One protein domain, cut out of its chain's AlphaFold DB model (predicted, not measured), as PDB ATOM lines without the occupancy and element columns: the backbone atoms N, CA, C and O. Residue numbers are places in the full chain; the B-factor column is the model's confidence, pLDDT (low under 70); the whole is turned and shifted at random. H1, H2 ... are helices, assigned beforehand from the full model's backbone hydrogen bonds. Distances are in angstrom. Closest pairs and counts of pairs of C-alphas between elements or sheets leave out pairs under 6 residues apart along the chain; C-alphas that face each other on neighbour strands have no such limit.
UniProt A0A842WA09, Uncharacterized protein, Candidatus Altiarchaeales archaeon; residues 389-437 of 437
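AT A GLANCE: This is residues 389 to 437 of the 437 residues of an uncharacterized protein of Candidatus Altiarchaeales archaeon (UniProt A0A842WA09). Two helices, H1 and H3, make a V, the end of H1 meeting the beginning of H3, and between them the chain runs out in a loose, open loop with the small helix H2 at its far end. Residues 430 to 437, of which 430 to 435 belong to H3, stick out at the opposite end. The printed part has 49 residues with three named helices and no named strand; its class is all helix. It is a loose rod of 47 by 19 by 12 A, with a radius of gyration of the C-alphas of 13.9 A.

IN THESE COORDINATES: H1, residues 389 to 398, begins at C-alpha 389 (35.203, -57.055, -26.328) and is 14.2 A long. H2 is residues 406 to 411, 8.6 A. H3, residues 422 to 435, is 20.6 A long and ends at C-alpha 435 (34.325, -55.617, -47.142).

HOW THE PARTS SIT: H1 and H3 touch, H3 with residues 422 to 426 alone; their closest C-alphas, those of Ser 397 and Pro 422, are 5.4 A apart. They run opposite ways at a steep tilt of 52 degrees. H2 is apart from H1 and from H3. Every O i to N i+4 pair is within hydrogen-bond range in H1 and H2, and 9 of 10 in H3.

THE WHOLE: The C-alphas farthest apart, of Arg 411 and Lys 437, are 47.4 A apart. The printed part has no cut, and both links are short. Residues 433 to 437 have pLDDT under 70.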
ATOM      1  N   HIS A 389      36.412 -57.868 -26.204       85.19
ATOM      2  CA  HIS A 389      35.203 -57.055 -26.328       85.19
ATOM      3  C   HIS A 389      35.337 -55.737 -25.554       85.19
ATOM      4  O   HIS A 389      35.177 -54.667 -26.143       85.19
ATOM      5  N   MET A 390      35.786 -55.797 -24.297       84.94
ATOM      6  CA  MET A 390      36.031 -54.613 -23.462       84.94
ATOM      7  C   MET A 390      37.017 -53.628 -24.107       84.94
ATOM      8  O   MET A 390      36.788 -52.418 -24.103       84.94
ATOM      9  N   LYS A 391      38.121 -54.126 -24.688       87.31
ATOM     10  CA  LYS A 391      39.087 -53.277 -25.404       87.31
ATOM     11  C   LYS A 391      38.471 -52.619 -26.634       87.31
ATOM     12  O   LYS A 391      38.713 -51.438 -26.871       87.31
ATOM     13  N   MET A 392      37.682 -53.358 -27.409       88.25
ATOM     14  CA  MET A 392      37.020 -52.800 -28.587       88.25
ATOM     15  C   MET A 392      35.988 -51.735 -28.218       88.25
ATOM     16  O   MET A 392      35.902 -50.724 -28.910       88.25
ATOM     17  N   ASP A 393      35.252 -51.907 -27.125       87.19
ATOM     18  CA  ASP A 393      34.282 -50.910 -26.669       87.19
ATOM     19  C   ASP A 393      34.961 -49.646 -26.121       87.19
ATOM     20  O   ASP A 393      34.493 -48.532 -26.375       87.19
ATOM     21  N   MET A 394      36.129 -49.777 -25.479       85.62
ATOM     22  CA  MET A 394      36.980 -48.632 -25.118       85.62
ATOM     23  C   MET A 394      37.427 -47.850 -26.363       85.62
ATOM     24  O   MET A 394      37.344 -46.621 -26.389       85.62
ATOM     25  N   ILE A 395      37.844 -48.551 -27.422       90.06
ATOM     26  CA  ILE A 395      38.254 -47.918 -28.683       90.06
ATOM     27  C   ILE A 395      37.069 -47.214 -29.346       90.06
ATOM     28  O   ILE A 395      37.221 -46.078 -29.779       90.06
ATOM     29  N   LYS A 396      35.885 -47.836 -29.397       86.31
ATOM     30  CA  LYS A 396      34.686 -47.207 -29.981       86.31
ATOM     31  C   LYS A 396      34.273 -45.942 -29.236       86.31
ATOM     32  O   LYS A 396      33.898 -44.964 -29.866       86.31
ATOM     33  N   SER A 397      34.326 -45.973 -27.907       83.62
ATOM     34  CA  SER A 397      33.850 -44.869 -27.065       83.62
ATOM     35  C   SER A 397      34.850 -43.723 -26.926       83.62
ATOM     36  O   SER A 397      34.437 -42.579 -26.765       83.62
ATOM     37  N   THR A 398      36.156 -44.006 -26.968       83.81
ATOM     38  CA  THR A 398      37.195 -42.998 -26.679       83.81
ATOM     39  C   THR A 398      38.172 -42.755 -27.828       83.81
ATOM     40  O   THR A 398      38.902 -41.765 -27.812       83.81
ATOM     41  N   GLY A 399      38.230 -43.657 -28.807       85.75
ATOM     42  CA  GLY A 399      39.291 -43.719 -29.815       85.75
ATOM     43  C   GLY A 399      40.585 -44.376 -29.325       85.75
ATOM     44  O   GLY A 399      41.528 -44.516 -30.101       85.75
ATOM     45  N   TYR A 400      40.657 -44.796 -28.056       85.00
ATOM     46  CA  TYR A 400      41.883 -45.286 -27.432       85.00
ATOM     47  C   TYR A 400      41.749 -46.714 -26.895       85.00
ATOM     48  O   TYR A 400      40.727 -47.107 -26.343       85.00
ATOM     49  N   GLY A 401      42.832 -47.489 -27.000       83.56
ATOM     50  CA  GLY A 401      42.902 -48.864 -26.481       83.56
ATOM     51  C   GLY A 401      43.227 -48.975 -24.987       83.56
ATOM     52  O   GLY A 401      43.328 -50.085 -24.467       83.56
ATOM     53  N   MET A 402      43.434 -47.849 -24.301       83.25
ATOM     54  CA  MET A 402      43.752 -47.783 -22.874       83.25
ATOM     55  C   MET A 402      43.108 -46.554 -22.236       83.25
ATOM     56  O   MET A 402      42.876 -45.539 -22.897       83.25
ATOM     57  N   ARG A 403      42.870 -46.635 -20.926       81.50
ATOM     58  CA  ARG A 403      42.373 -45.511 -20.132       81.50
ATOM     59  C   ARG A 403      43.422 -44.401 -20.059       81.50
ATOM     60  O   ARG A 403      44.578 -44.657 -19.730       81.50
ATOM     61  N   GLN A 404      42.994 -43.165 -20.289       81.94
ATOM     62  CA  GLN A 404      43.872 -42.001 -20.217       81.94
ATOM     63  C   GLN A 404      44.139 -41.571 -18.771       81.94
ATOM     64  O   GLN A 404      43.227 -41.514 -17.943       81.94
ATOM     65  N   ASN A 405      45.401 -41.250 -18.465       86.50
ATOM     66  CA  ASN A 405      45.805 -40.749 -17.152       86.50
ATOM     67  C   ASN A 405      45.835 -39.215 -17.137       86.50
ATOM     68  O   ASN A 405      46.892 -38.579 -17.169       86.50
ATOM     69  N   GLU A 406      44.643 -38.627 -17.078       85.69
ATOM     70  CA  GLU A 406      44.442 -37.174 -17.054       85.69
ATOM     71  C   GLU A 406      45.170 -36.488 -15.889       85.69
ATOM     72  O   GLU A 406      45.644 -35.360 -16.017       85.69
ATOM     73  N   MET A 407      45.321 -37.175 -14.753       83.81
ATOM     74  CA  MET A 407      46.015 -36.629 -13.588       83.81
ATOM     75  C   MET A 407      47.507 -36.408 -13.863       83.81
ATOM     76  O   MET A 407      48.037 -35.346 -13.532       83.81
ATOM     77  N   ILE A 408      48.183 -37.383 -14.482       88.44
ATOM     78  CA  ILE A 408      49.596 -37.242 -14.855       88.44
ATOM     79  C   ILE A 408      49.758 -36.141 -15.905       88.44
ATOM     80  O   ILE A 408      50.644 -35.304 -15.754       88.44
ATOM     81  N   ARG A 409      48.880 -36.083 -16.918       87.31
ATOM     82  CA  ARG A 409      48.923 -35.030 -17.950       87.31
ATOM     83  C   ARG A 409      48.834 -33.636 -17.334       87.31
ATOM     84  O   ARG A 409      49.697 -32.804 -17.595       87.31
ATOM     85  N   ARG A 410      47.875 -33.424 -16.426       88.31
ATOM     86  CA  ARG A 410      47.732 -32.164 -15.678       88.31
ATOM     87  C   ARG A 410      48.974 -31.835 -14.850       88.31
ATOM     88  O   ARG A 410      49.424 -30.696 -14.879       88.31
ATOM     89  N   ARG A 411      49.555 -32.814 -14.142       89.31
ATOM     90  CA  ARG A 411      50.786 -32.612 -13.350       89.31
ATOM     91  C   ARG A 411      51.974 -32.193 -14.222       89.31
ATOM     92  O   ARG A 411      52.818 -31.436 -13.761       89.31
ATOM     93  N   LEU A 412      52.027 -32.679 -15.459       87.94
ATOM     94  CA  LEU A 412      53.065 -32.351 -16.436       87.94
ATOM     95  C   LEU A 412      52.744 -31.099 -17.276       87.94
ATOM     96  O   LEU A 412      53.485 -30.803 -18.207       87.94
ATOM     97  N   GLY A 413      51.659 -30.370 -16.981       88.00
ATOM     98  CA  GLY A 413      51.259 -29.179 -17.741       88.00
ATOM     99  C   GLY A 413      50.794 -29.474 -19.171       88.00
ATOM    100  O   GLY A 413      50.847 -28.594 -20.024       88.00
ATOM    101  N   MET A 414      50.372 -30.709 -19.452       86.25
ATOM    102  CA  MET A 414      49.885 -31.132 -20.763       86.25
ATOM    103  C   MET A 414      48.364 -31.010 -20.846       86.25
ATOM    104  O   MET A 414      47.653 -31.388 -19.911       86.25
ATOM    105  N   ASP A 415      47.865 -30.585 -22.006       84.38
ATOM    106  CA  ASP A 415      46.429 -30.561 -22.286       84.38
ATOM    107  C   ASP A 415      45.809 -31.970 -22.223       84.38
ATOM    108  O   ASP A 415      46.478 -32.951 -22.589       84.38
ATOM    109  N   PRO A 416      44.533 -32.105 -21.811       82.44
ATOM    110  CA  PRO A 416      43.782 -33.355 -21.905       82.44
ATOM    111  C   PRO A 416      43.777 -33.922 -23.323       82.44
ATOM    112  O   PRO A 416      43.787 -33.177 -24.308       82.44
ATOM    113  N   LEU A 417      43.732 -35.248 -23.442       82.50
ATOM    114  CA  LEU A 417      43.545 -35.858 -24.756       82.50
ATOM    115  C   LEU A 417      42.105 -35.644 -25.213       82.50
ATOM    116  O   LEU A 417      41.155 -35.904 -24.478       82.50
ATOM    117  N   LYS A 418      41.947 -35.167 -26.447       81.44
ATOM    118  CA  LYS A 418      40.635 -35.042 -27.076       81.44
ATOM    119  C   LYS A 418      40.241 -36.417 -27.621       81.44
ATOM    120  O   LYS A 418      40.987 -36.921 -28.461       81.44
ATOM    121  N   PRO A 419      39.136 -37.029 -27.161       78.69
ATOM    122  CA  PRO A 419      38.695 -38.309 -27.700       78.69
ATOM    123  C   PRO A 419      38.409 -38.185 -29.199       78.69
ATOM    124  O   PRO A 419      38.049 -37.109 -29.682       78.69
ATOM    125  N   ALA A 420      38.586 -39.288 -29.927       83.69
ATOM    126  CA  ALA A 420      38.132 -39.365 -31.313       83.69
ATOM    127  C   ALA A 420      36.597 -39.317 -31.368       83.69
ATOM    128  O   ALA A 420      35.944 -39.675 -30.387       83.69
ATOM    129  N   ASP A 421      36.032 -38.909 -32.507       87.06
ATOM    130  CA  ASP A 421      34.585 -38.950 -32.730       87.06
ATOM    131  C   ASP A 421      34.088 -40.413 -32.698       87.06
ATOM    132  O   ASP A 421      34.448 -41.200 -33.584       87.06
ATOM    133  N   PRO A 422      33.269 -40.806 -31.702       84.81
ATOM    134  CA  PRO A 422      32.773 -42.175 -31.590       84.81
ATOM    135  C   PRO A 422      31.971 -42.624 -32.817       84.81
ATOM    136  O   PRO A 422      32.012 -43.804 -33.180       84.81
ATOM    137  N   GLU A 423      31.263 -41.707 -33.483       85.00
ATOM    138  CA  GLU A 423      30.491 -42.019 -34.688       85.00
ATOM    139  C   GLU A 423      31.415 -42.325 -35.867       85.00
ATOM    140  O   GLU A 423      31.177 -43.272 -36.623       85.00
ATOM    141  N   GLU A 424      32.502 -41.565 -36.010       88.94
ATOM    142  CA  GLU A 424      33.522 -41.810 -37.026       88.94
ATOM    143  C   GLU A 424      34.200 -43.168 -36.813       88.94
ATOM    144  O   GLU A 424      34.279 -43.973 -37.748       88.94
ATOM    145  N   ILE A 425      34.630 -43.467 -35.584       88.06
ATOM    146  CA  ILE A 425      35.272 -44.746 -35.247       88.06
ATOM    147  C   ILE A 425      34.319 -45.917 -35.497       88.06
ATOM    148  O   ILE A 425      34.702 -46.913 -36.120       88.06
ATOM    149  N   THR A 426      33.059 -45.789 -35.078       82.75
ATOM    150  CA  THR A 426      32.030 -46.811 -35.308       82.75
ATOM    151  C   THR A 426      31.815 -47.031 -36.805       82.75
ATOM    152  O   THR A 426      31.888 -48.166 -37.280       82.75
ATOM    153  N   ARG A 427      31.697 -45.951 -37.587       86.31
ATOM    154  CA  ARG A 427      31.558 -46.007 -39.049       86.31
ATOM    155  C   ARG A 427      32.751 -46.687 -39.726       86.31
ATOM    156  O   ARG A 427      32.555 -47.439 -40.684       86.31
ATOM    157  N   ILE A 428      33.982 -46.439 -39.266       85.50
ATOM    158  CA  ILE A 428      35.196 -47.100 -39.776       85.50
ATOM    159  C   ILE A 428      35.122 -48.612 -39.528       85.50
ATOM    160  O   ILE A 428      35.330 -49.404 -40.453       85.50
ATOM    161  N   ILE A 429      34.780 -49.015 -38.301       81.62
ATOM    162  CA  ILE A 429      34.678 -50.427 -37.907       81.62
ATOM    163  C   ILE A 429      33.580 -51.138 -38.714       81.62
ATOM    164  O   ILE A 429      33.799 -52.232 -39.236       81.62
ATOM    165  N   GLU A 430      32.416 -50.513 -38.878       77.56
ATOM    166  CA  GLU A 430      31.293 -51.075 -39.631       77.56
ATOM    167  C   GLU A 430      31.580 -51.200 -41.130       77.56
ATOM    168  O   GLU A 430      31.293 -52.237 -41.735       77.56
ATOM    169  N   LYS A 431      32.194 -50.178 -41.747       76.56
ATOM    170  CA  LYS A 431      32.601 -50.238 -43.160       76.56
ATOM    171  C   LYS A 431      33.634 -51.335 -43.412       76.56
ATOM    172  O   LYS A 431      33.573 -51.983 -44.454       76.56
ATOM    173  N   SER A 432      34.553 -51.559 -42.472       72.00
ATOM    174  CA  SER A 432      35.542 -52.639 -42.560       72.00
ATOM    175  C   SER A 432      34.876 -54.022 -42.591       72.00
ATOM    176  O   SER A 432      35.205 -54.850 -43.440       72.00
ATOM    177  N   LYS A 433      33.849 -54.246 -41.757       59.00
ATOM    178  CA  LYS A 433      33.084 -55.507 -41.744       59.00
ATOM    179  C   LYS A 433      32.316 -55.769 -43.046       59.00
ATOM    180  O   LYS A 433      32.188 -56.924 -43.439       59.00
ATOM    181  N   LYS A 434      31.851 -54.726 -43.745       43.50
ATOM    182  CA  LYS A 434      31.150 -54.853 -45.040       43.50
ATOM    183  C   LYS A 434      32.045 -55.298 -46.204       43.50
ATOM    184  O   LYS A 434      31.506 -55.759 -47.195       43.50
ATOM    185  N   LYS A 435      33.375 -55.154 -46.108       38.62
ATOM    186  CA  LYS A 435      34.325 -55.617 -47.142       38.62
ATOM    187  C   LYS A 435      34.778 -57.072 -46.972       38.62
ATOM    188  O   LYS A 435      35.393 -57.604 -47.887       38.62
ATOM    189  N   LYS A 436      34.559 -57.669 -45.791       42.00
ATOM    190  CA  LYS A 436      34.947 -59.058 -45.472       42.00
ATOM    191  C   LYS A 436      33.822 -60.080 -45.731       42.00
ATOM    192  O   LYS A 436      34.094 -61.273 -45.667       42.00
ATOM    193  N   LYS A 437      32.591 -59.621 -45.987       34.09
ATOM    194  CA  LYS A 437      31.489 -60.419 -46.553       34.09
ATOM    195  C   LYS A 437      31.499 -60.256 -48.065       34.09
ATOM    196  O   LYS A 437      31.127 -61.235 -48.739       34.09
TER     197      LYS A 437